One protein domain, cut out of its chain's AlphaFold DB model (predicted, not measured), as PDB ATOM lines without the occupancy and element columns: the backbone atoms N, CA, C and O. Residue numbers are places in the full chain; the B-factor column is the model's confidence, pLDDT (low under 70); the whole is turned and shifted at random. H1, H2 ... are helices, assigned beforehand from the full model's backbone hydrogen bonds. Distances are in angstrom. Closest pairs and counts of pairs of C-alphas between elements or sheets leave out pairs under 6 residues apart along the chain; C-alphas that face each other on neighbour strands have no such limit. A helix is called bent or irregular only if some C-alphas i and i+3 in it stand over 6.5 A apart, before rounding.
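Overview. This is residues 2 to 217 of the 293 residues of an uncharacterized protein of Planctomycetes bacterium DG_23 (UniProt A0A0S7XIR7). A loose up-and-down bundle of five helices, H2, H3, H5, H6 and H8, each running against the one before it, has the long H6 along it and H5 in its middle. H9 packs across H8, and H7 with residues 122 to 136 makes an arm at the end of H6. The printed part has 216 residues with nine named helices, H1 to H9 in chain order, and no named strand: all helix. It is loose, with a radius of gyration of the C-alphas of 21.1 A and spans of 66 by 47 by 30 A.

Along the chain. H6, residues 93 to 121, is 41.6 A long, from C-alpha 93 at (432.491, 323.331, 292.860). Before it come H1, residues 2 to 8, H2, 13 to 27, H3, 39 to 52, H4, 55 to 58, and H5, 70 to 88, 26.7 A. After it come H7, 137 to 158, 31.4 A, H8, 165 to 182, 25.8 A, and H9, 189 to 202, ending at C-alpha 202 (433.714, 320.836, 274.412). H5 is irregular, C-alphas 71 and 74 being 7.0 A apart; H9 only just, with 6.8 A between 190 and 193.

Arrangement. H6 and H5, the hub, form a hairpin at a shallow tilt of 14 degrees; their closest C-alphas, Ala 82 and Ala 96, are 4.1 A apart. Other closest C-alphas of helices that touch are, for instance, Leu 100 and Ala 174 of H6 and H8, 5.6 A, Phe 46 and Ala 77 of H3 and H5, 5.3 A, Gly 22 and Ala 42 of the hairpin H2 and H3, 4.4 A, Tyr 58 and Gln 71 of H4 and H5, 4.8 A, and Ala 179 and Tyr 195 of H8 and H9, 4.6 A. H7 is close but not clearly touching H6, as H1 is to H2. Every O i to N i+4 pair is within hydrogen-bond range in H2, H3, H6, H7 and H8, but 13 of 15 in H5, 8 of 10 in H9 and 1 of 3 in H1, with 2 of 4 O i to N i+3 pairs; H4 is too short for an i+4 pair.

Size, cuts and confidence. The farthest C-alphas, Asp 135 and Pro 186, are 69.6 A apart, and the printed part has no cut. The links H2 to H3, H4 to H5 and H6 to H7 are long. pLDDT is under 70 in 32 residues, among them 2 to 10 and 204 to 217.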
ATOM      1  N   ARG A   2     438.890 293.380 301.326       54.19
ATOM      2  CA  ARG A   2     440.210 293.677 300.706       54.19
ATOM      3  C   ARG A   2     441.052 292.415 300.456       54.19
ATOM      4  O   ARG A   2     441.600 292.244 299.381       54.19
ATOM      5  N   LYS A   3     441.027 291.477 301.414       48.25
ATOM      6  CA  LYS A   3     441.645 290.145 301.291       48.25
ATOM      7  C   LYS A   3     440.996 289.242 300.223       48.25
ATOM      8  O   LYS A   3     441.654 288.352 299.723       48.25
ATOM      9  N   ALA A   4     439.717 289.440 299.892       52.81
ATOM     10  CA  ALA A   4     439.014 288.675 298.855       52.81
ATOM     11  C   ALA A   4     439.301 289.236 297.451       52.81
ATOM     12  O   ALA A   4     439.602 288.470 296.544       52.81
ATOM     13  N   LEU A   5     439.307 290.568 297.311       57.88
ATOM     14  CA  LEU A   5     439.708 291.263 296.080       57.88
ATOM     15  C   LEU A   5     441.185 290.990 295.738       57.88
ATOM     16  O   LEU A   5     441.526 290.781 294.579       57.88
ATOM     17  N   SER A   6     442.059 290.870 296.747       56.75
ATOM     18  CA  SER A   6     443.475 290.534 296.537       56.75
ATOM     19  C   SER A   6     443.723 289.119 295.999       56.75
ATOM     20  O   SER A   6     444.814 288.860 295.505       56.75
ATOM     21  N   TYR A   7     442.752 288.198 296.083       56.59
ATOM     22  CA  TYR A   7     442.878 286.866 295.467       56.59
ATOM     23  C   TYR A   7     442.595 286.873 293.955       56.59
ATOM     24  O   TYR A   7     442.850 285.872 293.293       56.59
ATOM     25  N   ARG A   8     442.085 287.983 293.401       61.31
ATOM     26  CA  ARG A   8     441.818 288.169 291.968       61.31
ATOM     27  C   ARG A   8     442.316 289.539 291.517       61.31
ATOM     28  O   ARG A   8     441.525 290.384 291.101       61.31
ATOM     29  N   ALA A   9     443.618 289.782 291.664       64.88
ATOM     30  CA  ALA A   9     444.221 291.022 291.186       64.88
ATOM     31  C   ALA A   9     443.841 291.240 289.708       64.88
ATOM     32  O   ALA A   9     444.009 290.336 288.893       64.88
ATOM     33  N   ASN A  10     443.292 292.417 289.397       68.75
ATOM     34  CA  ASN A  10     442.879 292.862 288.058       68.75
ATOM     35  C   ASN A  10     441.605 292.229 287.463       68.75
ATOM     36  O   ASN A  10     441.332 292.429 286.284       68.75
ATOM     37  N   HIS A  11     440.790 291.507 288.238       83.50
ATOM     38  CA  HIS A  11     439.507 291.016 287.717       83.50
ATOM     39  C   HIS A  11     438.490 292.165 287.545       83.50
ATOM     40  O   HIS A  11     438.333 292.951 288.486       83.50
ATOM     41  N   PRO A  12     437.760 292.258 286.413       84.56
ATOM     42  CA  PRO A  12     436.787 293.329 286.149       84.56
ATOM     43  C   PRO A  12     435.688 293.447 287.211       84.56
ATOM     44  O   PRO A  12     435.311 294.546 287.599       84.56
ATOM     45  N   ASP A  13     435.232 292.337 287.790       88.12
ATOM     46  CA  ASP A  13     434.284 292.391 288.913       88.12
ATOM     47  C   ASP A  13     434.761 293.233 290.107       88.12
ATOM     48  O   ASP A  13     433.932 293.712 290.876       88.12
ATOM     49  N   ASN A  14     436.070 293.425 290.299       90.44
ATOM     50  CA  ASN A  14     436.568 294.203 291.431       90.44
ATOM     51  C   ASN A  14     436.119 295.665 291.347       90.44
ATOM     52  O   ASN A  14     435.650 296.197 292.354       90.44
ATOM     53  N   ILE A  15     436.202 296.291 290.165       92.88
ATOM     54  CA  ILE A  15     435.756 297.679 289.991       92.88
ATOM     55  C   ILE A  15     434.241 297.789 290.208       92.88
ATOM     56  O   ILE A  15     433.781 298.688 290.909       92.88
ATOM     57  N   VAL A  16     433.473 296.811 289.720       94.00
ATOM     58  CA  VAL A  16     432.015 296.748 289.903       94.00
ATOM     59  C   VAL A  16     431.647 296.604 291.381       94.00
ATOM     60  O   VAL A  16     430.772 297.303 291.893       94.00
ATOM     61  N   ILE A  17     432.321 295.701 292.098       92.88
ATOM     62  CA  ILE A  17     432.098 295.470 293.526       92.88
ATOM     63  C   ILE A  17     432.406 296.740 294.320       92.88
ATOM     64  O   ILE A  17     431.593 297.149 295.147       92.88
ATOM     65  N   GLU A  18     433.552 297.372 294.079       93.88
ATOM     66  CA  GLU A  18     433.937 298.601 294.770       93.88
ATOM     67  C   GLU A  18     432.961 299.746 294.490       93.88
ATOM     68  O   GLU A  18     432.508 300.398 295.433       93.88
ATOM     69  N   TYR A  19     432.558 299.929 293.230       95.00
ATOM     70  CA  TYR A  19     431.569 300.935 292.849       95.00
ATOM     71  C   TYR A  19     430.250 300.730 293.608       95.00
ATOM     72  O   TYR A  19     429.707 301.665 294.202       95.00
ATOM     73  N   ARG A  20     429.763 299.484 293.683       93.94
ATOM     74  CA  ARG A  20     428.538 299.144 294.422       93.94
ATOM     75  C   ARG A  20     428.651 299.417 295.920       93.94
ATOM     76  O   ARG A  20     427.677 299.877 296.511       93.94
ATOM     77  N   ILE A  21     429.809 299.178 296.541       91.94
ATOM     78  CA  ILE A  21     430.032 299.576 297.944       91.94
ATOM     79  C   ILE A  21     429.932 301.096 298.078       91.94
ATOM     80  O   ILE A  21     429.268 301.574 298.997       91.94
ATOM     81  N   GLY A  22     430.560 301.847 297.168       93.31
ATOM     82  CA  GLY A  22     430.482 303.309 297.144       93.31
ATOM     83  C   GLY A  22     429.032 303.799 297.117       93.31
ATOM     84  O   GLY A  22     428.647 304.630 297.939       93.31
ATOM     85  N   ILE A  23     428.198 303.211 296.254       93.25
ATOM     86  CA  ILE A  23     426.757 303.503 296.187       93.25
ATOM     87  C   ILE A  23     426.043 303.163 297.501       93.25
ATOM     88  O   ILE A  23     425.332 304.012 298.042       93.25
ATOM     89  N   LEU A  24     426.255 301.961 298.048       90.31
ATOM     90  CA  LEU A  24     425.614 301.527 299.296       90.31
ATOM     91  C   LEU A  24     425.962 302.444 300.474       90.31
ATOM     92  O   LEU A  24     425.092 302.766 301.282       90.31
ATOM     93  N   LEU A  25     427.213 302.901 300.559       90.31
ATOM     94  CA  LEU A  25     427.637 303.854 301.583       90.31
ATOM     95  C   LEU A  25     427.071 305.255 301.325       90.31
ATOM     96  O   LEU A  25     426.681 305.939 302.267       90.31
ATOM     97  N   GLY A  26     427.024 305.709 300.073       87.56
ATOM     98  CA  GLY A  26     426.631 307.078 299.737       87.56
ATOM     99  C   GLY A  26     425.124 307.325 299.786       87.56
ATOM    100  O   GLY A  26     424.698 308.406 300.191       87.56
ATOM    101  N   GLN A  27     424.320 306.338 299.381       84.00
ATOM    102  CA  GLN A  27     422.910 306.541 299.026       84.00
ATOM    103  C   GLN A  27     421.932 305.645 299.798       84.00
ATOM    104  O   GLN A  27     420.757 305.991 299.913       84.00
ATOM    105  N   THR A  28     422.378 304.513 300.350       77.50
ATOM    106  CA  THR A  28     421.481 303.552 301.008       77.50
ATOM    107  C   THR A  28     421.488 303.737 302.524       77.50
ATOM    108  O   THR A  28     422.392 303.287 303.225       77.50
ATOM    109  N   ALA A  29     420.442 304.382 303.044       76.38
ATOM    110  CA  ALA A  29     420.091 304.289 304.456       76.38
ATOM    111  C   ALA A  29     419.114 303.123 304.651       76.38
ATOM    112  O   ALA A  29     418.087 303.073 303.975       76.38
ATOM    113  N   ASP A  30     419.407 302.225 305.590       73.62
ATOM    114  CA  ASP A  30     418.496 301.148 305.979       73.62
ATOM    115  C   ASP A  30     418.134 301.287 307.467       73.62
ATOM    116  O   ASP A  30     418.915 300.905 308.349       73.62
ATOM    117  N   PRO A  31     416.946 301.840 307.775       72.00
ATOM    118  CA  PRO A  31     416.474 301.976 309.145       72.00
ATOM    119  C   PRO A  31     416.295 300.637 309.870       72.00
ATOM    120  O   PRO A  31     416.430 300.609 311.091       72.00
ATOM    121  N   ALA A  32     416.015 299.537 309.157       79.88
ATOM    122  CA  ALA A  32     415.804 298.223 309.768       79.88
ATOM    123  C   ALA A  32     417.096 297.655 310.375       79.88
ATOM    124  O   ALA A  32     417.043 296.934 311.370       79.88
ATOM    125  N   TYR A  33     418.254 298.045 309.832       73.88
ATOM    126  CA  TYR A  33     419.578 297.652 310.330       73.88
ATOM    127  C   TYR A  33     420.370 298.814 310.949       73.88
ATOM    128  O   TYR A  33     421.571 298.685 311.173       73.88
ATOM    129  N   ASN A  34     419.727 299.954 311.243       76.88
ATOM    130  CA  ASN A  34     420.391 301.187 311.699       76.88
ATOM    131  C   ASN A  34     421.545 301.654 310.784       76.88
ATOM    132  O   ASN A  34     422.458 302.357 311.231       76.88
ATOM    133  N   GLN A  35     421.504 301.299 309.501       78.19
ATOM    134  CA  GLN A  35     422.502 301.706 308.526       78.19
ATOM    135  C   GLN A  35     422.242 303.154 308.110       78.19
ATOM    136  O   GLN A  35     421.168 303.500 307.610       78.19
ATOM    137  N   ARG A  36     423.237 304.014 308.325       85.62
ATOM    138  CA  ARG A  36     423.224 305.411 307.878       85.62
ATOM    139  C   ARG A  36     424.031 305.545 306.594       85.62
ATOM    140  O   ARG A  36     424.806 304.660 306.255       85.62
ATOM    141  N   THR A  37     423.868 306.665 305.900       89.50
ATOM    142  CA  THR A  37     424.771 307.014 304.804       89.50
ATOM    143  C   THR A  37     426.109 307.510 305.356       89.50
ATOM    144  O   THR A  37     426.174 308.228 306.356       89.50
ATOM    145  N   HIS A  38     427.184 307.130 304.675       92.62
ATOM    146  CA  HIS A  38     428.575 307.461 304.962       92.62
ATOM    147  C   HIS A  38     429.200 308.181 303.752       92.62
ATOM    148  O   HIS A  38     430.092 307.643 303.095       92.62
ATOM    149  N   PRO A  39     428.762 309.414 303.427       92.50
ATOM    150  CA  PRO A  39     429.148 310.094 302.187       92.50
ATOM    151  C   PRO A  39     430.660 310.335 302.052       92.50
ATOM    152  O   PRO A  39     431.183 310.305 300.943       92.50
ATOM    153  N   ARG A  40     431.386 310.534 303.162       95.00
ATOM    154  CA  ARG A  40     432.857 310.678 303.139       95.00
ATOM    155  C   ARG A  40     433.567 309.377 302.773       95.00
ATOM    156  O   ARG A  40     434.535 309.407 302.024       95.00
ATOM    157  N   GLU A  41     433.093 308.253 303.301       95.38
ATOM    158  CA  GLU A  41     433.659 306.935 302.998       95.38
ATOM    159  C   GLU A  41     433.329 306.530 301.560       95.38
ATOM    160  O   GLU A  41     434.201 306.040 300.850       95.38
ATOM    161  N   ALA A  42     432.106 306.816 301.103       95.94
ATOM    162  CA  ALA A  42     431.707 306.627 299.713       95.94
ATOM    163  C   ALA A  42     432.592 307.427 298.745       95.94
ATOM    164  O   ALA A  42     433.092 306.863 297.775       95.94
ATOM    165  N   LEU A  43     432.847 308.711 299.038       96.75
ATOM    166  CA  LEU A  43     433.718 309.551 298.212       96.75
ATOM    167  C   LEU A  43     435.133 308.968 298.134       96.75
ATOM    168  O   LEU A  43     435.671 308.854 297.040       96.75
ATOM    169  N   ALA A  44     435.696 308.525 299.262       97.19
ATOM    170  CA  ALA A  44     437.016 307.899 299.287       97.19
ATOM    171  C   ALA A  44     437.080 306.599 298.460       97.19
ATOM    172  O   ALA A  44     438.111 306.300 297.861       97.19
ATOM    173  N   ILE A  45     435.991 305.821 298.403       96.44
ATOM    174  CA  ILE A  45     435.916 304.640 297.530       96.44
ATOM    175  C   ILE A  45     435.905 305.051 296.061       96.44
ATOM    176  O   ILE A  45     436.682 304.493 295.291       96.44
ATOM    177  N   PHE A  46     435.073 306.022 295.670       97.94
ATOM    178  CA  PHE A  46     435.045 306.484 294.281       97.94
ATOM    179  C   PHE A  46     436.390 307.079 293.865       97.94
ATOM    180  O   PHE A  46     436.924 306.676 292.843       97.94
ATOM    181  N   GLU A  47     437.004 307.933 294.683       97.25
ATOM    182  CA  GLU A  47     438.356 308.452 294.430       97.25
ATOM    183  C   GLU A  47     439.386 307.320 294.285       97.25
ATOM    184  O   GLU A  47     440.219 307.359 293.383       97.25
ATOM    185  N   SER A  48     439.289 306.260 295.096       96.19
ATOM    186  CA  SER A  48     440.169 305.095 294.965       96.19
ATOM    187  C   SER A  48     439.934 304.281 293.689       96.19
ATOM    188  O   SER A  48     440.872 303.639 293.215       96.19
ATOM    189  N   ILE A  49     438.708 304.262 293.155       95.69
ATOM    190  CA  ILE A  49     438.414 303.655 291.851       95.69
ATOM    191  C   ILE A  49     439.106 304.469 290.758       95.69
ATOM    192  O   ILE A  49     439.844 303.907 289.954       95.69
ATOM    193  N   LEU A  50     438.924 305.791 290.787       96.50
ATOM    194  CA  LEU A  50     439.487 306.715 289.802       96.50
ATOM    195  C   LEU A  50     441.024 306.720 289.791       96.50
ATOM    196  O   LEU A  50     441.629 306.941 288.751       96.50
ATOM    197  N   GLU A  51     441.664 306.460 290.932       95.50
ATOM    198  CA  GLU A  51     443.126 306.354 291.027       95.50
ATOM    199  C   GLU A  51     443.672 305.027 290.471       95.50
ATOM    200  O   GLU A  51     444.794 304.976 289.972       95.50
ATOM    201  N   ARG A  52     442.914 303.929 290.593       92.56
ATOM    202  CA  ARG A  52     443.425 302.569 290.335       92.56
ATOM    203  C   ARG A  52     443.047 301.988 288.987       92.56
ATOM    204  O   ARG A  52     443.740 301.084 288.521       92.56
ATOM    205  N   TYR A  53     441.934 302.424 288.415       93.75
ATOM    206  CA  TYR A  53     441.367 301.806 287.228       93.75
ATOM    207  C   TYR A  53     441.420 302.767 286.047       93.75
ATOM    208  O   TYR A  53     440.939 303.892 286.128       93.75
ATOM    209  N   ASP A  54     441.977 302.283 284.941       92.69
ATOM    210  CA  ASP A  54     441.893 302.953 283.649       92.69
ATOM    211  C   ASP A  54     440.584 302.545 282.965       92.69
ATOM    212  O   ASP A  54     440.283 301.354 282.838       92.69
ATOM    213  N   HIS A  55     439.804 303.536 282.543       92.00
ATOM    214  CA  HIS A  55     438.540 303.349 281.844       92.00
ATOM    215  C   HIS A  55     438.696 302.480 280.587       92.00
ATOM    216  O   HIS A  55     437.926 301.537 280.397       92.00
ATOM    217  N   MET A  56     439.724 302.740 279.771       94.62
ATOM    218  CA  MET A  56     439.873 302.087 278.465       94.62
ATOM    219  C   MET A  56     440.328 300.625 278.565       94.62
ATOM    220  O   MET A  56     440.179 299.875 277.604       94.62
ATOM    221  N   HIS A  57     440.806 300.167 279.729       93.38
ATOM    222  CA  HIS A  57     441.075 298.741 279.962       93.38
ATOM    223  C   HIS A  57     439.809 297.875 279.980       93.38
ATOM    224  O   HIS A  57     439.902 296.660 279.810       93.38
ATOM    225  N   TYR A  58     438.644 298.483 280.212       91.12
ATOM    226  CA  TYR A  58     437.349 297.803 280.273       91.12
ATOM    227  C   TYR A  58     436.490 298.062 279.038       91.12
ATOM    228  O   TYR A  58     435.296 297.785 279.063       91.12
ATOM    229  N   TYR A  59     437.084 298.625 277.989       92.62
ATOM    230  CA  TYR A  59     436.386 298.917 276.753       92.62
ATOM    231  C   TYR A  59     435.912 297.633 276.061       92.62
ATOM    232  O   TYR A  59     436.697 296.721 275.788       92.62
ATOM    233  N   GLU A  60     434.632 297.614 275.710       90.06
ATOM    234  CA  GLU A  60     433.991 296.646 274.841       90.06
ATOM    235  C   GLU A  60     433.374 297.372 273.633       90.06
ATOM    236  O   GLU A  60     432.766 298.451 273.726       90.06
ATOM    237  N   MET A  61     433.543 296.756 272.458       86.38
ATOM    238  CA  MET A  61     432.997 297.278 271.205       86.38
ATOM    239  C   MET A  61     431.470 297.331 271.251       86.38
ATOM    240  O   MET A  61     430.860 298.321 270.839       86.38
ATOM    241  N   LYS A  62     430.858 296.279 271.802       83.50
ATOM    242  CA  LYS A  62     429.442 296.278 272.149       83.50
ATOM    243  C   LYS A  62     429.258 297.158 273.385       83.50
ATOM    244  O   LYS A  62     430.013 297.043 274.342       83.50
ATOM    245  N   GLY A  63     428.260 298.035 273.360       82.31
ATOM    246  CA  GLY A  63     427.897 298.790 274.555       82.31
ATOM    247  C   GLY A  63     427.478 297.867 275.715       82.31
ATOM    248  O   GLY A  63     427.134 296.705 275.489       82.31
ATOM    249  N   PRO A  64     427.490 298.371 276.957       85.25
ATOM    250  CA  PRO A  64     427.136 297.610 278.150       85.25
ATOM    251  C   PRO A  64     425.720 297.022 278.072       85.25
ATOM    252  O   PRO A  64     424.730 297.737 277.929       85.25
ATOM    253  N   ASP A  65     425.618 295.707 278.271       78.19
ATOM    254  CA  ASP A  65     424.331 294.993 278.293       78.19
ATOM    255  C   ASP A  65     423.542 295.210 279.599       78.19
ATOM    256  O   ASP A  65     422.376 294.829 279.708       78.19
ATOM    257  N   ASN A  66     424.182 295.762 280.637       86.56
ATOM    258  CA  ASN A  66     423.547 296.033 281.921       86.56
ATOM    259  C   ASN A  66     424.292 297.099 282.738       86.56
ATOM    260  O   ASN A  66     425.465 297.393 282.517       86.56
ATOM    261  N   ILE A  67     423.624 297.593 283.783       83.44
ATOM    262  CA  ILE A  67     424.134 298.629 284.697       83.44
ATOM    263  C   ILE A  67     425.393 298.245 285.498       83.44
ATOM    264  O   ILE A  67     425.975 299.106 286.149       83.44
ATOM    265  N   ASN A  68     425.794 296.975 285.518       87.88
ATOM    266  CA  ASN A  68     426.974 296.497 286.240       87.88
ATOM    267  C   ASN A  68     428.165 296.244 285.303       87.88
ATOM    268  O   ASN A  68     429.098 295.549 285.703       87.88
ATOM    269  N   SER A  69     428.148 296.787 284.083       91.12
ATOM    270  CA  SER A  69     429.292 296.688 283.181       91.12
ATOM    271  C   SER A  69     430.525 297.395 283.763       91.12
ATOM    272  O   SER A  69     430.424 298.566 284.140       91.12
ATOM    273  N   PRO A  70     431.696 296.733 283.820       92.31
ATOM    274  CA  PRO A  70     432.957 297.354 284.225       92.31
ATOM    275  C   PRO A  70     433.296 298.627 283.436       92.31
ATOM    276  O   PRO A  70     433.833 299.569 284.018       92.31
ATOM    277  N   GLN A  71     432.925 298.676 282.151       92.31
ATOM    278  CA  GLN A  71     433.156 299.810 281.251       92.31
ATOM    279  C   GLN A  71     432.564 301.125 281.778       92.31
ATOM    280  O   GLN A  71     433.188 302.181 281.663       92.31
ATOM    281  N   ASP A  72     431.398 301.050 282.425       92.38
ATOM    282  CA  ASP A  72     430.664 302.221 282.914       92.38
ATOM    283  C   ASP A  72     431.167 302.705 284.279       92.38
ATOM    284  O   ASP A  72     430.817 303.795 284.737       92.38
ATOM    285  N   MET A  73     431.954 301.895 284.992       95.12
ATOM    286  CA  MET A  73     432.219 302.148 286.409       95.12
ATOM    287  C   MET A  73     433.097 303.381 286.636       95.12
ATOM    288  O   MET A  73     432.863 304.111 287.596       95.12
ATOM    289  N   VAL A  74     434.080 303.639 285.768       96.56
ATOM    290  CA  VAL A  74     434.949 304.825 285.867       96.56
ATOM    291  C   VAL A  74     434.180 306.125 285.578       96.56
ATOM    292  O   VAL A  74     434.153 306.983 286.468       96.56
ATOM    293  N   PRO A  75     433.488 306.297 284.428       96.56
ATOM    294  CA  PRO A  75     432.707 307.513 284.183       96.56
ATOM    295  C   PRO A  75     431.629 307.726 285.254       96.56
ATOM    296  O   PRO A  75     431.464 308.838 285.763       96.56
ATOM    297  N   ARG A  76     430.960 306.661 285.708       96.75
ATOM    298  CA  ARG A  76     430.001 306.769 286.814       96.75
ATOM    299  C   ARG A  76     430.651 307.133 288.143       96.75
ATOM    300  O   ARG A  76     430.067 307.906 288.901       96.75
ATOM    301  N   ALA A  77     431.840 306.619 288.454       97.69
ATOM    302  CA  ALA A  77     432.559 306.987 289.671       97.69
ATOM    303  C   ALA A  77     432.905 308.483 289.684       97.69
ATOM    304  O   ALA A  77     432.749 309.118 290.727       97.69
ATOM    305  N   HIS A  78     433.270 309.072 288.541       98.06
ATOM    306  CA  HIS A  78     433.431 310.523 288.412       98.06
ATOM    307  C   HIS A  78     432.126 311.273 288.720       98.06
ATOM    308  O   HIS A  78     432.120 312.178 289.558       98.06
ATOM    309  N   ILE A  79     431.006 310.865 288.114       96.12
ATOM    310  CA  ILE A  79     429.681 311.460 288.368       96.12
ATOM    311  C   ILE A  79     429.325 311.374 289.863       96.12
ATOM    312  O   ILE A  79     428.926 312.361 290.482       96.12
ATOM    313  N   GLN A  80     429.495 310.209 290.494       96.50
ATOM    314  CA  GLN A  80     429.180 310.029 291.916       96.50
ATOM    315  C   GLN A  80     430.125 310.811 292.840       96.50
ATOM    316  O   GLN A  80     429.666 311.401 293.822       96.50
ATOM    317  N   ALA A  81     431.421 310.871 292.522       96.69
ATOM    318  CA  ALA A  81     432.389 311.675 293.261       96.69
ATOM    319  C   ALA A  81     432.014 313.161 293.221       96.69
ATOM    320  O   ALA A  81     431.975 313.805 294.272       96.69
ATOM    321  N   ALA A  82     431.645 313.683 292.045       95.00
ATOM    322  CA  ALA A  82     431.138 315.043 291.904       95.00
ATOM    323  C   ALA A  82     429.937 315.281 292.831       95.00
ATOM    324  O   ALA A  82     429.979 316.183 293.665       95.00
ATOM    325  N   ASN A  83     428.918 314.415 292.784       92.38
ATOM    326  CA  ASN A  83     427.735 314.520 293.648       92.38
ATOM    327  C   ASN A  83     428.068 314.552 295.142       92.38
ATOM    328  O   ASN A  83     427.547 315.385 295.887       92.38
ATOM    329  N   LEU A  84     428.967 313.681 295.595       93.94
ATOM    330  CA  LEU A  84     429.354 313.633 297.002       93.94
ATOM    331  C   LEU A  84     430.190 314.838 297.430       93.94
ATOM    332  O   LEU A  84     429.985 315.342 298.535       93.94
ATOM    333  N   ILE A  85     431.086 315.341 296.575       93.38
ATOM    334  CA  ILE A  85     431.839 316.577 296.837       93.38
ATOM    335  C   ILE A  85     430.872 317.736 297.072       93.38
ATOM    336  O   ILE A  85     431.042 318.485 298.033       93.38
ATOM    337  N   MET A  86     429.828 317.840 296.251       87.62
ATOM    338  CA  MET A  86     428.820 318.896 296.357       87.62
ATOM    339  C   MET A  86     428.010 318.814 297.655       87.62
ATOM    340  O   MET A  86     427.710 319.843 298.263       87.62
ATOM    341  N   ILE A  87     427.696 317.600 298.118       88.56
ATOM    342  CA  ILE A  87     427.004 317.368 299.395       88.56
ATOM    343  C   ILE A  87     427.914 317.699 300.586       88.56
ATOM    344  O   ILE A  87     427.479 318.319 301.556       88.56
ATOM    345  N   LEU A  88     429.172 317.257 300.539       91.69
ATOM    346  CA  LEU A  88     430.110 317.352 301.659       91.69
ATOM    347  C   LEU A  88     430.743 318.737 301.801       91.69
ATOM    348  O   LEU A  88     431.034 319.163 302.919       91.69
ATOM    349  N   ASN A  89     430.990 319.414 300.682       88.69
ATOM    350  CA  ASN A  89     431.591 320.737 300.631       88.69
ATOM    351  C   ASN A  89     430.949 321.580 299.511       88.69
ATOM    352  O   ASN A  89     431.506 321.674 298.413       88.69
ATOM    353  N   PRO A  90     429.832 322.274 299.809       80.94
ATOM    354  CA  PRO A  90     429.110 323.136 298.866       80.94
ATOM    355  C   PRO A  90     429.872 324.391 298.404       80.94
ATOM    356  O   PRO A  90     429.262 325.346 297.935       80.94
ATOM    357  N   TYR A  91     431.186 324.466 298.588       85.25
ATOM    358  CA  TYR A  91     432.023 325.526 298.025       85.25
ATOM    359  C   TYR A  91     433.117 324.966 297.111       85.25
ATOM    360  O   TYR A  91     433.777 325.733 296.415       85.25
ATOM    361  N   ASN A  92     433.281 323.638 297.048       88.69
ATOM    362  CA  ASN A  92     434.295 322.980 296.229       88.69
ATOM    363  C   ASN A  92     433.769 322.582 294.838       88.69
ATOM    364  O   ASN A  92     434.011 321.483 294.338       88.69
ATOM    365  N   TRP A  93     433.032 323.500 294.210       84.50
ATOM    366  CA  TRP A  93     432.491 323.331 292.860       84.50
ATOM    367  C   TRP A  93     433.562 323.102 291.789       84.50
ATOM    368  O   TRP A  93     433.309 322.281 290.912       84.50
ATOM    369  N   PRO A  94     434.751 323.745 291.833       89.94
ATOM    370  CA  PRO A  94     435.794 323.481 290.841       89.94
ATOM    371  C   PRO A  94     436.175 322.000 290.765       89.94
ATOM    372  O   PRO A  94     436.253 321.449 289.672       89.94
ATOM    373  N   ARG A  95     436.305 321.329 291.915       92.69
ATOM    374  CA  ARG A  95     436.631 319.900 291.970       92.69
ATOM    375  C   ARG A  95     435.489 319.017 291.463       92.69
ATOM    376  O   ARG A  95     435.727 318.061 290.737       92.69
ATOM    377  N   ALA A  96     434.242 319.334 291.820       91.38
ATOM    378  CA  ALA A  96     433.087 318.604 291.293       91.38
ATOM    379  C   ALA A  96     432.984 318.735 289.760       91.38
ATOM    380  O   ALA A  96     432.727 317.749 289.075       91.38
ATOM    381  N   ARG A  97     433.250 319.933 289.219       89.25
ATOM    382  CA  ARG A  97     433.281 320.188 287.769       89.25
ATOM    383  C   ARG A  97     434.374 319.400 287.066       89.25
ATOM    384  O   ARG A  97     434.110 318.844 286.009       89.25
ATOM    385  N   GLU A  98     435.566 319.341 287.651       92.94
ATOM    386  CA  GLU A  98     436.671 318.548 287.115       92.94
ATOM    387  C   GLU A  98     436.270 317.077 286.960       92.94
ATOM    388  O   GLU A  98     436.444 316.511 285.884       92.94
ATOM    389  N   HIS A  99     435.626 316.486 287.972       95.88
ATOM    390  CA  HIS A  99     435.117 315.121 287.855       95.88
ATOM    391  C   HIS A  99     434.054 314.984 286.757       95.88
ATOM    392  O   HIS A  99     434.137 314.057 285.962       95.88
ATOM    393  N   LEU A 100     433.079 315.893 286.659       93.69
ATOM    394  CA  LEU A 100     432.049 315.825 285.609       93.69
ATOM    395  C   LEU A 100     432.643 315.953 284.199       93.69
ATOM    396  O   LEU A 100     432.226 315.238 283.292       93.69
ATOM    397  N   HIS A 101     433.648 316.811 284.023       91.12
ATOM    398  CA  HIS A 101     434.384 316.912 282.767       91.12
ATOM    399  C   HIS A 101     435.156 315.622 282.461       91.12
ATOM    400  O   HIS A 101     435.135 315.148 281.332       91.12
ATOM    401  N   GLN A 102     435.814 315.020 283.456       95.19
ATOM    402  CA  GLN A 102     436.514 313.740 283.292       95.19
ATOM    403  C   GLN A 102     435.556 312.579 282.980       95.19
ATOM    404  O   GLN A 102     435.905 311.706 282.191       95.19
ATOM    405  N   ALA A 103     434.335 312.581 283.529       95.31
ATOM    406  CA  ALA A 103     433.300 311.615 283.156       95.31
ATOM    407  C   ALA A 103     432.960 311.715 281.663       95.31
ATOM    408  O   ALA A 103     432.924 310.704 280.965       95.31
ATOM    409  N   MET A 104     432.760 312.942 281.175       93.06
ATOM    410  CA  MET A 104     432.493 313.205 279.763       93.06
ATOM    411  C   MET A 104     433.678 312.841 278.867       93.06
ATOM    412  O   MET A 104     433.475 312.289 277.793       93.06
ATOM    413  N   GLU A 105     434.906 313.084 279.325       93.88
ATOM    414  CA  GLU A 105     436.122 312.680 278.618       93.88
ATOM    415  C   GLU A 105     436.217 311.155 278.473       93.88
ATOM    416  O   GLU A 105     436.486 310.669 277.379       93.88
ATOM    417  N   CYS A 106     435.914 310.389 279.528       94.88
ATOM    418  CA  CYS A 106     435.850 308.925 279.447       94.88
ATOM    419  C   CYS A 106     434.812 308.477 278.403       94.88
ATOM    420  O   CYS A 106     435.122 307.709 277.494       94.88
ATOM    421  N   LEU A 107     433.587 309.007 278.483       93.31
ATOM    422  CA  LEU A 107     432.521 308.671 277.534       93.31
ATOM    423  C   LEU A 107     432.920 309.023 276.092       93.31
ATOM    424  O   LEU A 107     432.714 308.221 275.183       93.31
ATOM    425  N   ASN A 108     433.564 310.172 275.885       91.44
ATOM    426  CA  ASN A 108     434.074 310.581 274.583       91.44
ATOM    427  C   ASN A 108     435.174 309.646 274.051       91.44
ATOM    428  O   ASN A 108     435.163 309.293 272.874       91.44
ATOM    429  N   GLN A 109     436.099 309.199 274.904       93.00
ATOM    430  CA  GLN A 109     437.113 308.209 274.525       93.00
ATOM    431  C   GLN A 109     436.473 306.886 274.094       93.00
ATOM    432  O   GLN A 109     436.854 306.337 273.059       93.00
ATOM    433  N   THR A 110     435.454 306.413 274.821       92.31
ATOM    434  CA  THR A 110     434.665 305.245 274.403       92.31
ATOM    435  C   THR A 110     433.984 305.478 273.057       92.31
ATOM    436  O   THR A 110     434.041 304.602 272.194       92.31
ATOM    437  N   TYR A 111     433.369 306.647 272.848       90.19
ATOM    438  CA  TYR A 111     432.706 306.990 271.589       90.19
ATOM    439  C   TYR A 111     433.676 306.955 270.408       90.19
ATOM    440  O   TYR A 111     433.413 306.271 269.419       90.19
ATOM    441  N   GLU A 112     434.803 307.664 270.503       88.56
ATOM    442  CA  GLU A 112     435.778 307.740 269.415       88.56
ATOM    443  C   GLU A 112     436.433 306.382 269.158       88.56
ATOM    444  O   GLU A 112     436.509 305.958 268.005       88.56
ATOM    445  N   LYS A 113     436.789 305.632 270.210       91.81
ATOM    446  CA  LYS A 113     437.335 304.281 270.037       91.81
ATOM    447  C   LYS A 113     436.335 303.353 269.349       91.81
ATOM    448  O   LYS A 113     436.679 302.628 268.420       91.81
ATOM    449  N   ARG A 114     435.069 303.410 269.759       89.75
ATOM    450  CA  ARG A 114     433.996 302.624 269.151       89.75
ATOM    451  C   ARG A 114     433.724 303.036 267.714       89.75
ATOM    452  O   ARG A 114     433.504 302.172 266.876       89.75
ATOM    453  N   LYS A 115     433.788 304.322 267.397       86.81
ATOM    454  CA  LYS A 115     433.683 304.815 266.023       86.81
ATOM    455  C   LYS A 115     434.786 304.248 265.132       86.81
ATOM    456  O   LYS A 115     434.479 303.828 264.020       86.81
ATOM    457  N   GLU A 116     436.029 304.206 265.608       88.75
ATOM    458  CA  GLU A 116     437.144 303.567 264.898       88.75
ATOM    459  C   GLU A 116     436.891 302.067 264.690       88.75
ATOM    460  O   GLU A 116     436.913 301.592 263.553       88.75
ATOM    461  N   ASP A 117     436.564 301.338 265.759       89.19
ATOM    462  CA  ASP A 117     436.360 299.885 265.701       89.19
ATOM    463  C   ASP A 117     435.189 299.515 264.780       89.19
ATOM    464  O   ASP A 117     435.281 298.574 263.988       89.19
ATOM    465  N   TRP A 118     434.100 300.288 264.795       85.56
ATOM    466  CA  TRP A 118     432.983 300.078 263.874       85.56
ATOM    467  C   TRP A 118     433.314 300.424 262.427       85.56
ATOM    468  O   TRP A 118     432.823 299.750 261.523       85.56
ATOM    469  N   GLN A 119     434.145 301.437 262.171       84.25
ATOM    470  CA  GLN A 119     434.616 301.717 260.812       84.25
ATOM    471  C   GLN A 119     435.448 300.563 260.252       84.25
ATOM    472  O   GLN A 119     435.418 300.314 259.046       84.25
ATOM    473  N   GLU A 120     436.193 299.855 261.100       86.44
ATOM    474  CA  GLU A 120     436.881 298.628 260.705       86.44
ATOM    475  C   GLU A 120     435.905 297.468 260.510       86.44
ATOM    476  O   GLU A 120     435.977 296.779 259.492       86.44
ATOM    477  N   TRP A 121     434.946 297.299 261.420       84.62
ATOM    478  CA  TRP A 121     433.929 296.253 261.336       84.62
ATOM    479  C   TRP A 121     433.043 296.375 260.093       84.62
ATOM    480  O   TRP A 121     432.757 295.368 259.453       84.62
ATOM    481  N   LEU A 122     432.678 297.592 259.678       82.50
ATOM    482  CA  LEU A 122     431.898 297.839 258.458       82.50
ATOM    483  C   LEU A 122     432.607 297.397 257.170       82.50
ATOM    484  O   LEU A 122     431.953 297.255 256.138       82.50
ATOM    485  N   LYS A 123     433.930 297.193 257.201       85.25
ATOM    486  CA  LYS A 123     434.685 296.648 256.061       85.25
ATOM    487  C   LYS A 123     434.536 295.130 255.946       85.25
ATOM    488  O   LYS A 123     434.925 294.566 254.924       85.25
ATOM    489  N   LEU A 124     434.030 294.460 256.983       83.75
ATOM    490  CA  LEU A 124     433.803 293.020 256.970       83.75
ATOM    491  C   LEU A 124     432.572 292.689 256.114       83.75
ATOM    492  O   LEU A 124     431.578 293.418 256.149       83.75
ATOM    493  N   PRO A 125     432.610 291.584 255.349       83.88
ATOM    494  CA  PRO A 125     431.449 291.141 254.595       83.88
ATOM    495  C   PRO A 125     430.307 290.729 255.543       83.88
ATOM    496  O   PRO A 125     430.574 290.325 256.681       83.88
ATOM    497  N   PRO A 126     429.044 290.776 255.080       84.88
ATOM    498  CA  PRO A 126     427.910 290.279 255.852       84.88
ATOM    499  C   PRO A 126     428.088 288.791 256.209       84.88
ATOM    500  O   PRO A 126     428.772 288.053 255.482       84.88
ATOM    501  N   PRO A 127     427.486 288.329 257.320       83.38
ATOM    502  CA  PRO A 127     427.606 286.945 257.751       83.38
ATOM    503  C   PRO A 127     427.028 285.995 256.695       83.38
ATOM    504  O   PRO A 127     425.889 286.128 256.251       83.38
ATOM    505  N   LYS A 128     427.829 285.008 256.289       82.00
ATOM    506  CA  LYS A 128     427.405 283.991 255.320       82.00
ATOM    507  C   LYS A 128     426.499 282.950 255.995       82.00
ATOM    508  O   LYS A 128     426.675 282.690 257.189       82.00
ATOM    509  N   PRO A 129     425.541 282.356 255.264       77.56
ATOM    510  CA  PRO A 129     424.847 281.165 255.742       77.56
ATOM    511  C   PRO A 129     425.855 280.027 255.927       77.56
ATOM    512  O   PRO A 129     426.824 279.916 255.172       77.56
ATOM    513  N   ASP A 130     425.644 279.196 256.944       76.62
ATOM    514  CA  ASP A 130     426.476 278.018 257.162       76.62
ATOM    515  C   ASP A 130     426.181 277.004 256.031       76.62
ATOM    516  O   ASP A 130     425.017 276.733 255.734       76.62
ATOM    517  N   GLU A 131     427.215 276.447 255.377       65.38
ATOM    518  CA  GLU A 131     427.113 275.643 254.129       65.38
ATOM    519  C   GLU A 131     426.140 274.445 254.192       65.38
ATOM    520  O   GLU A 131     425.730 273.928 253.155       65.38
ATOM    521  N   TYR A 132     425.746 274.014 255.391       56.88
ATOM    522  CA  TYR A 132     424.872 272.863 255.634       56.88
ATOM    523  C   TYR A 132     423.495 273.235 256.220       56.88
ATOM    524  O   TYR A 132     422.756 272.346 256.634       56.88
ATOM    525  N   SER A 133     423.157 274.527 256.313       57.97
ATOM    526  CA  SER A 133     422.096 275.019 257.211       57.97
ATOM    527  C   SER A 133     420.849 275.580 256.526       57.97
ATOM    528  O   SER A 133     419.943 276.046 257.215       57.97
ATOM    529  N   LEU A 134     420.783 275.552 255.193       61.19
ATOM    530  CA  LEU A 134     419.651 276.124 254.451       61.19
ATOM    531  C   LEU A 134     418.414 275.208 254.439       61.19
ATOM    532  O   LEU A 134     417.309 275.682 254.191       61.19
ATOM    533  N   ASP A 135     418.589 273.922 254.754       73.19
ATOM    534  CA  ASP A 135     417.502 272.934 254.766       73.19
ATOM    535  C   ASP A 135     416.858 272.749 256.158       73.19
ATOM    536  O   ASP A 135     415.791 272.142 256.264       73.19
ATOM    537  N   ASP A 136     417.475 273.266 257.233       82.00
ATOM    538  CA  ASP A 136     416.930 273.228 258.600       82.00
ATOM    539  C   ASP A 136     416.253 274.572 258.945       82.00
ATOM    540  O   ASP A 136     416.943 275.588 259.091       82.00
ATOM    541  N   PRO A 137     414.919 274.606 259.147       84.75
ATOM    542  CA  PRO A 137     414.198 275.817 259.540       84.75
ATOM    543  C   PRO A 137     414.756 276.500 260.797       84.75
ATOM    544  O   PRO A 137     414.677 277.722 260.925       84.75
ATOM    545  N   MET A 138     415.321 275.734 261.736       84.06
ATOM    546  CA  MET A 138     415.902 276.292 262.958       84.06
ATOM    547  C   MET A 138     417.215 277.031 262.679       84.06
ATOM    548  O   MET A 138     417.473 278.067 263.292       84.06
ATOM    549  N   GLU A 139     418.041 276.531 261.761       84.56
ATOM    550  CA  GLU A 139     419.284 277.199 261.375       84.56
ATOM    551  C   GLU A 139     419.028 278.406 260.467       84.56
ATOM    552  O   GLU A 139     419.674 279.440 260.644       84.56
ATOM    553  N   MET A 140     418.017 278.336 259.593       83.38
ATOM    554  CA  MET A 140     417.530 279.497 258.836       83.38
ATOM    555  C   MET A 140     417.096 280.636 259.761       83.38
ATOM    556  O   MET A 140     417.571 281.757 259.609       83.38
ATOM    557  N   SER A 141     416.293 280.341 260.789       86.31
ATOM    558  CA  SER A 141     415.863 281.351 261.766       86.31
ATOM    559  C   SER A 141     417.040 281.971 262.538       86.31
ATOM    560  O   SER A 141     417.052 283.176 262.801       86.31
ATOM    561  N   LYS A 142     418.067 281.181 262.881       87.19
ATOM    562  CA  LYS A 142     419.294 281.713 263.498       87.19
ATOM    563  C   LYS A 142     420.068 282.608 262.535       87.19
ATOM    564  O   LYS A 142     420.602 283.623 262.973       87.19
ATOM    565  N   TRP A 143     420.173 282.232 261.261       86.00
ATOM    566  CA  TRP A 143     420.854 283.040 260.252       86.00
ATOM    567  C   TRP A 143     420.124 284.363 259.996       86.00
ATOM    568  O   TRP A 143     420.773 285.405 260.036       86.00
ATOM    569  N   GLU A 144     418.797 284.339 259.848       88.06
ATOM    570  CA  GLU A 144     417.955 285.542 259.735       88.06
ATOM    571  C   GLU A 144     418.177 286.473 260.932       88.06
ATOM    572  O   GLU A 144     418.502 287.642 260.756       88.06
ATOM    573  N   SER A 145     418.165 285.935 262.159       87.25
ATOM    574  CA  SER A 145     418.452 286.725 263.361       87.25
ATOM    575  C   SER A 145     419.861 287.340 263.364       87.25
ATOM    576  O   SER A 145     420.034 288.459 263.847       87.25
ATOM    577  N   ARG A 146     420.878 286.643 262.832       86.88
ATOM    578  CA  ARG A 146     422.239 287.196 262.690       86.88
ATOM    579  C   ARG A 146     422.294 288.304 261.640       86.88
ATOM    580  O   ARG A 146     423.014 289.279 261.851       86.88
ATOM    581  N   MET A 147     421.566 288.152 260.534       88.44
ATOM    582  CA  MET A 147     421.462 289.167 259.486       88.44
ATOM    583  C   MET A 147     420.744 290.417 259.991       88.44
ATOM    584  O   MET A 147     421.293 291.506 259.853       88.44
ATOM    585  N   ASP A 148     419.607 290.264 260.670       88.50
ATOM    586  CA  ASP A 148     418.865 291.377 261.272       88.50
ATOM    587  C   ASP A 148     419.741 292.158 262.260       88.50
ATOM    588  O   ASP A 148     419.826 293.385 262.198       88.50
ATOM    589  N   MET A 149     420.466 291.446 263.131       84.50
ATOM    590  CA  MET A 149     421.419 292.070 264.054       84.50
ATOM    591  C   MET A 149     422.550 292.800 263.322       84.50
ATOM    592  O   MET A 149     422.959 293.880 263.751       84.50
ATOM    593  N   TRP A 150     423.081 292.222 262.242       85.50
ATOM    594  CA  TRP A 150     424.138 292.844 261.446       85.50
ATOM    595  C   TRP A 150     423.640 294.124 260.760       85.50
ATOM    596  O   TRP A 150     424.329 295.144 260.786       85.50
ATOM    597  N   GLU A 151     422.431 294.104 260.198       88.00
ATOM    598  CA  GLU A 151     421.812 295.269 259.561       88.00
ATOM    599  C   GLU A 151     421.475 296.373 260.563       88.00
ATOM    600  O   GLU A 151     421.730 297.548 260.287       88.00
ATOM    601  N   GLU A 152     420.947 296.016 261.735       85.81
ATOM    602  CA  GLU A 152     420.674 296.961 262.818       85.81
ATOM    603  C   GLU A 152     421.966 297.631 263.299       85.81
ATOM    604  O   GLU A 152     422.034 298.857 263.395       85.81
ATOM    605  N   GLN A 153     423.026 296.850 263.527       80.56
ATOM    606  CA  GLN A 153     424.336 297.384 263.903       80.56
ATOM    607  C   GLN A 153     424.900 298.299 262.819       80.56
ATOM    608  O   GLN A 153     425.329 299.412 263.116       80.56
ATOM    609  N   ARG A 154     424.840 297.881 261.551       84.12
ATOM    610  CA  ARG A 154     425.282 298.700 260.420       84.12
ATOM    611  C   ARG A 154     424.525 300.028 260.353       84.12
ATOM    612  O   ARG A 154     425.160 301.066 260.170       84.12
ATOM    613  N   ARG A 155     423.202 300.012 260.533       85.31
ATOM    614  CA  ARG A 155     422.366 301.222 260.568       85.31
ATOM    615  C   ARG A 155     422.774 302.143 261.715       85.31
ATOM    616  O   ARG A 155     423.053 303.310 261.468       85.31
ATOM    617  N   ASN A 156     422.914 301.602 262.925       80.69
ATOM    618  CA  ASN A 156     423.339 302.366 264.097       80.69
ATOM    619  C   ASN A 156     424.705 303.026 263.886       80.69
ATOM    620  O   ASN A 156     424.895 304.175 264.268       80.69
ATOM    621  N   VAL A 157     425.649 302.344 263.233       79.50
ATOM    622  CA  VAL A 157     426.955 302.936 262.924       79.50
ATOM    623  C   VAL A 157     426.835 304.072 261.918       79.50
ATOM    624  O   VAL A 157     427.432 305.119 262.150       79.50
ATOM    625  N   ILE A 158     426.077 303.896 260.831       79.06
ATOM    626  CA  ILE A 158     425.868 304.932 259.801       79.06
ATOM    627  C   ILE A 158     425.175 306.160 260.402       79.06
ATOM    628  O   ILE A 158     425.580 307.293 260.153       79.06
ATOM    629  N   GLU A 159     424.182 305.935 261.253       80.50
ATOM    630  CA  GLU A 159     423.484 306.983 261.995       80.50
ATOM    631  C   GLU A 159     424.311 307.521 263.169       80.50
ATOM    632  O   GLU A 159     423.866 308.434 263.844       80.50
ATOM    633  N   GLY A 160     425.502 306.973 263.443       77.19
ATOM    634  CA  GLY A 160     426.382 307.352 264.552       77.19
ATOM    635  C   GLY A 160     425.812 307.106 265.957       77.19
ATOM    636  O   GLY A 160     426.335 307.653 266.931       77.19
ATOM    637  N   ASN A 161     424.791 306.256 266.069       83.94
ATOM    638  CA  ASN A 161     424.204 305.743 267.305       83.94
ATOM    639  C   ASN A 161     425.140 304.707 267.950       83.94
ATOM    640  O   ASN A 161     424.861 303.511 267.994       83.94
ATOM    641  N   LEU A 162     426.304 305.172 268.412       85.06
ATOM    642  CA  LEU A 162     427.373 304.310 268.926       85.06
ATOM    643  C   LEU A 162     427.268 304.040 270.430       85.06
ATOM    644  O   LEU A 162     427.874 303.093 270.928       85.06
ATOM    645  N   PHE A 163     426.526 304.857 271.173       87.88
ATOM    646  CA  PHE A 163     426.292 304.617 272.592       87.88
ATOM    647  C   PHE A 163     425.124 303.673 272.827       87.88
ATOM    648  O   PHE A 163     424.080 303.750 272.184       87.88
ATOM    649  N   SER A 164     425.295 302.820 273.830       87.81
ATOM    650  CA  SER A 164     424.181 302.132 274.463       87.81
ATOM    651  C   SER A 164     423.265 303.128 275.193       87.81
ATOM    652  O   SER A 164     423.698 304.222 275.580       87.81
ATOM    653  N   PRO A 165     422.019 302.728 275.500       88.12
ATOM    654  CA  PRO A 165     421.130 303.526 276.342       88.12
ATOM    655  C   PRO A 165     421.726 303.884 277.715       88.12
ATOM    656  O   PRO A 165     421.410 304.933 278.271       88.12
ATOM    657  N   HIS A 166     422.586 303.026 278.271       89.31
ATOM    658  CA  HIS A 166     423.221 303.254 279.569       89.31
ATOM    659  C   HIS A 166     424.301 304.337 279.510       89.31
ATOM    660  O   HIS A 166     424.276 305.252 280.330       89.31
ATOM    661  N   GLU A 167     425.189 304.284 278.516       90.25
ATOM    662  CA  GLU A 167     426.225 305.307 278.312       90.25
ATOM    663  C   GLU A 167     425.606 306.667 277.983       90.25
ATOM    664  O   GLU A 167     426.046 307.691 278.505       90.25
ATOM    665  N   MET A 168     424.539 306.676 277.174       89.56
ATOM    666  CA  MET A 168     423.800 307.902 276.882       89.56
ATOM    667  C   MET A 168     423.180 308.493 278.154       89.56
ATOM    668  O   MET A 168     423.304 309.689 278.406       89.56
ATOM    669  N   SER A 169     422.584 307.656 279.010       90.75
ATOM    670  CA  SER A 169     422.047 308.108 280.297       90.75
ATOM    671  C   SER A 169     423.134 308.696 281.205       90.75
ATOM    672  O   SER A 169     422.901 309.718 281.851       90.75
ATOM    673  N   ASP A 170     424.329 308.102 281.239       90.88
ATOM    674  CA  ASP A 170     425.452 308.634 282.017       90.88
ATOM    675  C   ASP A 170     425.934 309.988 281.471       90.88
ATOM    676  O   ASP A 170     426.181 310.913 282.254       90.88
ATOM    677  N   ALA A 171     425.993 310.144 280.143       89.00
ATOM    678  CA  ALA A 171     426.308 311.415 279.492       89.00
ATOM    679  C   ALA A 171     425.279 312.501 279.850       89.00
ATOM    680  O   ALA A 171     425.647 313.595 280.281       89.00
ATOM    681  N   GLU A 172     423.983 312.193 279.746       88.56
ATOM    682  CA  GLU A 172     422.898 313.111 280.108       88.56
ATOM    683  C   GLU A 172     422.984 313.558 281.572       88.56
ATOM    684  O   GLU A 172     422.792 314.740 281.881       88.56
ATOM    685  N   VAL A 173     423.300 312.631 282.484       90.00
ATOM    686  CA  VAL A 173     423.472 312.924 283.911       90.00
ATOM    687  C   VAL A 173     424.678 313.835 284.134       90.00
ATOM    688  O   VAL A 173     424.544 314.835 284.846       90.00
ATOM    689  N   ALA A 174     425.826 313.539 283.519       89.06
ATOM    690  CA  ALA A 174     427.031 314.356 283.643       89.06
ATOM    691  C   ALA A 174     426.808 315.785 283.121       89.06
ATOM    692  O   ALA A 174     427.098 316.755 283.828       89.06
ATOM    693  N   VAL A 175     426.212 315.926 281.931       87.12
ATOM    694  CA  VAL A 175     425.880 317.220 281.314       87.12
ATOM    695  C   VAL A 175     424.887 318.004 282.170       87.12
ATOM    696  O   VAL A 175     425.091 319.191 282.440       87.12
ATOM    697  N   SER A 176     423.823 317.349 282.637       85.12
ATOM    698  CA  SER A 176     422.806 317.993 283.471       85.12
ATOM    699  C   SER A 176     423.408 318.503 284.778       85.12
ATOM    700  O   SER A 176     423.186 319.655 285.151       85.12
ATOM    701  N   GLN A 177     424.202 317.675 285.466       86.25
ATOM    702  CA  GLN A 177     424.862 318.060 286.716       86.25
ATOM    703  C   GLN A 177     425.843 319.209 286.495       86.25
ATOM    704  O   GLN A 177     425.825 320.178 287.252       86.25
ATOM    705  N   TYR A 178     426.624 319.167 285.415       85.94
ATOM    706  CA  TYR A 178     427.536 320.254 285.072       85.94
ATOM    707  C   TYR A 178     426.787 321.579 284.894       85.94
ATOM    708  O   TYR A 178     427.175 322.613 285.444       85.94
ATOM    709  N   ALA A 179     425.663 321.541 284.180       83.31
ATOM    710  CA  ALA A 179     424.862 322.719 283.901       83.31
ATOM    711  C   ALA A 179     424.191 323.314 285.142       83.31
ATOM    712  O   ALA A 179     424.185 324.538 285.315       83.31
ATOM    713  N   TYR A 180     423.658 322.467 286.028       81.81
ATOM    714  CA  TYR A 180     423.125 322.929 287.307       81.81
ATOM    715  C   TYR A 180     424.200 323.641 288.130       81.81
ATOM    716  O   TYR A 180     423.909 324.682 288.718       81.81
ATOM    717  N   GLU A 181     425.447 323.171 288.102       77.50
ATOM    718  CA  GLU A 181     426.528 323.793 288.871       77.50
ATOM    719  C   GLU A 181     427.153 325.040 288.248       77.50
ATOM    720  O   GLU A 181     427.801 325.832 288.944       77.50
ATOM    721  N   MET A 182     426.980 325.251 286.949       76.56
ATOM    722  CA  MET A 182     427.384 326.495 286.297       76.56
ATOM    723  C   MET A 182     426.322 327.593 286.438       76.56
ATOM    724  O   MET A 182     426.661 328.778 286.436       76.56
ATOM    725  N   ALA A 183     425.051 327.219 286.629       71.38
ATOM    726  CA  ALA A 183     423.966 328.174 286.796       71.38
ATOM    727  C   ALA A 183     424.179 329.071 288.037       71.38
ATOM    728  O   ALA A 183     424.280 328.550 289.154       71.38
ATOM    729  N   PRO A 184     424.197 330.417 287.881       67.19
ATOM    730  CA  PRO A 184     424.345 331.351 288.994       67.19
ATOM    731  C   PRO A 184     423.326 331.055 290.088       67.19
ATOM    732  O   PRO A 184     422.158 330.816 289.779       67.19
ATOM    733  N   ARG A 185     423.745 331.090 291.359       68.19
ATOM    734  CA  ARG A 185     422.830 330.886 292.489       68.19
ATOM    735  C   ARG A 185     422.134 332.197 292.883       68.19
ATOM    736  O   ARG A 185     422.818 333.215 292.993       68.19
ATOM    737  N   PRO A 186     420.814 332.181 293.154       68.50
ATOM    738  CA  PRO A 186     419.896 331.037 293.060       68.50
ATOM    739  C   PRO A 186     419.699 330.573 291.608       68.50
ATOM    740  O   PRO A 186     419.538 331.416 290.730       68.50
ATOM    741  N   HIS A 187     419.724 329.248 291.378       65.44
ATOM    742  CA  HIS A 187     419.746 328.657 290.034       65.44
ATOM    743  C   HIS A 187     418.633 329.232 289.160       65.44
ATOM    744  O   HIS A 187     417.447 328.952 289.356       65.44
ATOM    745  N   LYS A 188     419.024 330.015 288.158       71.94
ATOM    746  CA  LYS A 188     418.112 330.453 287.110       71.94
ATOM    747  C   LYS A 188     417.923 329.292 286.143       71.94
ATOM    748  O   LYS A 188     418.830 328.985 285.374       71.94
ATOM    749  N   ARG A 189     416.761 328.629 286.193       68.50
ATOM    750  CA  ARG A 189     416.448 327.461 285.340       68.50
ATOM    751  C   ARG A 189     416.658 327.748 283.850       68.50
ATOM    752  O   ARG A 189     417.111 326.871 283.129       68.50
ATOM    753  N   GLU A 190     416.402 328.981 283.420       80.19
ATOM    754  CA  GLU A 190     416.632 329.463 282.050       80.19
ATOM    755  C   GLU A 190     418.099 329.402 281.590       80.19
ATOM    756  O   GLU A 190     418.360 329.338 280.394       80.19
ATOM    757  N   MET A 191     419.060 329.375 282.519       75.25
ATOM    758  CA  MET A 191     420.489 329.311 282.207       75.25
ATOM    759  C   MET A 191     421.013 327.876 282.080       75.25
ATOM    760  O   MET A 191     422.081 327.675 281.514       75.25
ATOM    761  N   VAL A 192     420.282 326.872 282.581       74.25
ATOM    762  CA  VAL A 192     420.714 325.464 282.544       74.25
ATOM    763  C   VAL A 192     420.975 324.997 281.101       74.25
ATOM    764  O   VAL A 192     422.075 324.508 280.852       74.25
ATOM    765  N   PRO A 193     420.092 325.241 280.108       77.44
ATOM    766  CA  PRO A 193     420.371 324.856 278.722       77.44
ATOM    767  C   PRO A 193     421.624 325.521 278.131       77.44
ATOM    768  O   PRO A 193     422.309 324.922 277.307       77.44
ATOM    769  N   VAL A 194     421.956 326.748 278.552       80.06
ATOM    770  CA  VAL A 194     423.160 327.457 278.082       80.06
ATOM    771  C   VAL A 194     424.419 326.714 278.524       80.06
ATOM    772  O   VAL A 194     425.308 326.484 277.710       80.06
ATOM    773  N   TYR A 195     424.465 326.283 279.784       78.00
ATOM    774  CA  TYR A 195     425.614 325.567 280.337       78.00
ATOM    775  C   TYR A 195     425.682 324.098 279.919       78.00
ATOM    776  O   TYR A 195     426.780 323.567 279.783       78.00
ATOM    777  N   MET A 196     424.539 323.453 279.654       79.81
ATOM    778  CA  MET A 196     424.524 322.141 278.996       79.81
ATOM    779  C   MET A 196     425.210 322.243 277.632       79.81
ATOM    780  O   MET A 196     426.135 321.494 277.348       79.81
ATOM    781  N   ASN A 197     424.831 323.236 276.824       79.12
ATOM    782  CA  ASN A 197     425.455 323.466 275.522       79.12
ATOM    783  C   ASN A 197     426.947 323.818 275.622       79.12
ATOM    784  O   ASN A 197     427.695 323.528 274.695       79.12
ATOM    785  N   GLU A 198     427.395 324.447 276.711       80.69
ATOM    786  CA  GLU A 198     428.813 324.751 276.926       80.69
ATOM    787  C   GLU A 198     429.653 323.476 277.043       80.69
ATOM    788  O   GLU A 198     430.626 323.335 276.305       80.69
ATOM    789  N   ILE A 199     429.249 322.534 277.902       76.56
ATOM    790  CA  ILE A 199     429.958 321.256 278.031       76.56
ATOM    791  C   ILE A 199     429.755 320.375 276.798       76.56
ATOM    792  O   ILE A 199     430.700 319.754 276.343       76.56
ATOM    793  N   ILE A 200     428.574 320.362 276.178       79.25
ATOM    794  CA  ILE A 200     428.364 319.597 274.936       79.25
ATOM    795  C   ILE A 200     429.335 320.065 273.844       79.25
ATOM    796  O   ILE A 200     429.944 319.241 273.172       79.25
ATOM    797  N   ARG A 201     429.544 321.381 273.700       79.25
ATOM    798  CA  ARG A 201     430.461 321.956 272.700       79.25
ATOM    799  C   ARG A 201     431.933 321.632 272.937       79.25
ATOM    800  O   ARG A 201     432.705 321.761 271.988       79.25
ATOM    801  N   SER A 202     432.337 321.276 274.158       78.44
ATOM    802  CA  SER A 202     433.714 320.836 274.412       78.44
ATOM    803  C   SER A 202     433.973 319.402 273.951       78.44
ATOM    804  O   SER A 202     435.133 319.015 273.856       78.44
ATOM    805  N   PHE A 203     432.927 318.643 273.611       73.69
ATOM    806  CA  PHE A 203     433.020 317.285 273.082       73.69
ATOM    807  C   PHE A 203     432.559 317.246 271.609       73.69
ATOM    808  O   PHE A 203     431.872 318.160 271.143       73.69
ATOM    809  N   PRO A 204     432.980 316.244 270.814       61.50
ATOM    810  CA  PRO A 204     432.628 316.140 269.403       61.50
ATOM    811  C   PRO A 204     431.112 316.218 269.214       61.50
ATOM    812  O   PRO A 204     430.365 315.452 269.819       61.50
ATOM    813  N   LYS A 205     430.660 317.123 268.333       53.12
ATOM    814  CA  LYS A 205     429.232 317.417 268.095       53.12
ATOM    815  C   LYS A 205     428.350 316.170 267.939       53.12
ATOM    816  O   LYS A 205     427.229 316.162 268.417       53.12
ATOM    817  N   LYS A 206     428.870 315.096 267.336       53.78
ATOM    818  CA  LYS A 206     428.130 313.854 267.052       53.78
ATOM    819  C   LYS A 206     427.861 312.952 268.265       53.78
ATOM    820  O   LYS A 206     427.127 311.984 268.126       53.78
ATOM    821  N   MET A 207     428.455 313.224 269.431       56.09
ATOM    822  CA  MET A 207     428.197 312.423 270.634       56.09
ATOM    823  C   MET A 207     426.801 312.706 271.218       56.09
ATOM    824  O   MET A 207     426.209 311.831 271.842       56.09
ATOM    825  N   LEU A 208     426.290 313.932 271.038       50.56
ATOM    826  CA  LEU A 208     425.037 314.414 271.640       50.56
ATOM    827  C   LEU A 208     424.141 315.219 270.670       50.56
ATOM    828  O   LEU A 208     423.045 315.620 271.054       50.56
ATOM    829  N   GLU A 209     424.575 315.453 269.426       51.84
ATOM    830  CA  GLU A 209     423.752 315.947 268.308       51.84
ATOM    831  C   GLU A 209     423.636 314.838 267.239       51.84
ATOM    832  O   GLU A 209     424.578 314.064 267.059       51.84
ATOM    833  N   GLU A 210     422.501 314.766 266.527       45.06
ATOM    834  CA  GLU A 210     422.229 313.759 265.483       45.06
ATOM    835  C   GLU A 210     423.410 313.605 264.494       45.06
ATOM    836  O   GLU A 210     423.841 314.588 263.873       45.06
ATOM    837  N   PRO A 211     423.969 312.395 264.318       45.69
ATOM    838  CA  PRO A 211     425.107 312.191 263.431       45.69
ATOM    839  C   PRO A 211     424.690 312.100 261.960       45.69
ATOM    840  O   PRO A 211     423.895 311.259 261.565       45.69
ATOM    841  N   VAL A 212     425.335 312.899 261.106       43.22
ATOM    842  CA  VAL A 212     425.377 312.657 259.654       43.22
ATOM    843  C   VAL A 212     426.752 312.083 259.325       43.22
ATOM    844  O   VAL A 212     427.745 312.822 259.292       43.22
ATOM    845  N   LEU A 213     426.879 310.765 259.171       51.97
ATOM    846  CA  LEU A 213     428.011 310.203 258.426       51.97
ATOM    847  C   LEU A 213     427.689 310.275 256.933       51.97
ATOM    848  O   LEU A 213     426.556 310.071 256.516       51.97
ATOM    849  N   ASP A 214     428.693 310.646 256.145       47.81
ATOM    850  CA  ASP A 214     428.562 310.849 254.706       47.81
ATOM    851  C   ASP A 214     428.351 309.476 254.036       47.81
ATOM    852  O   ASP A 214     429.289 308.679 253.928       47.81
ATOM    853  N   GLU A 215     427.115 309.173 253.616       49.81
ATOM    854  CA  GLU A 215     426.721 307.905 252.963       49.81
ATOM    855  C   GLU A 215     427.613 307.549 251.761       49.81
ATOM    856  O   GLU A 215     427.775 306.380 251.404       49.81
ATOM    857  N   LYS A 216     428.254 308.556 251.159       49.97
ATOM    858  CA  LYS A 216     429.078 308.436 249.952       49.97
ATOM    859  C   LYS A 216     430.342 307.590 250.109       49.97
ATOM    860  O   LYS A 216     430.956 307.263 249.101       49.97
ATOM    861  N   VAL A 217     430.742 307.226 251.328       50.81
ATOM    862  CA  VAL A 217     431.950 306.409 251.563       50.81
ATOM    863  C   VAL A 217     431.661 304.899 251.508       50.81
ATOM    864  O   VAL A 217     432.593 304.111 251.368       50.81
TER     865      VAL A 217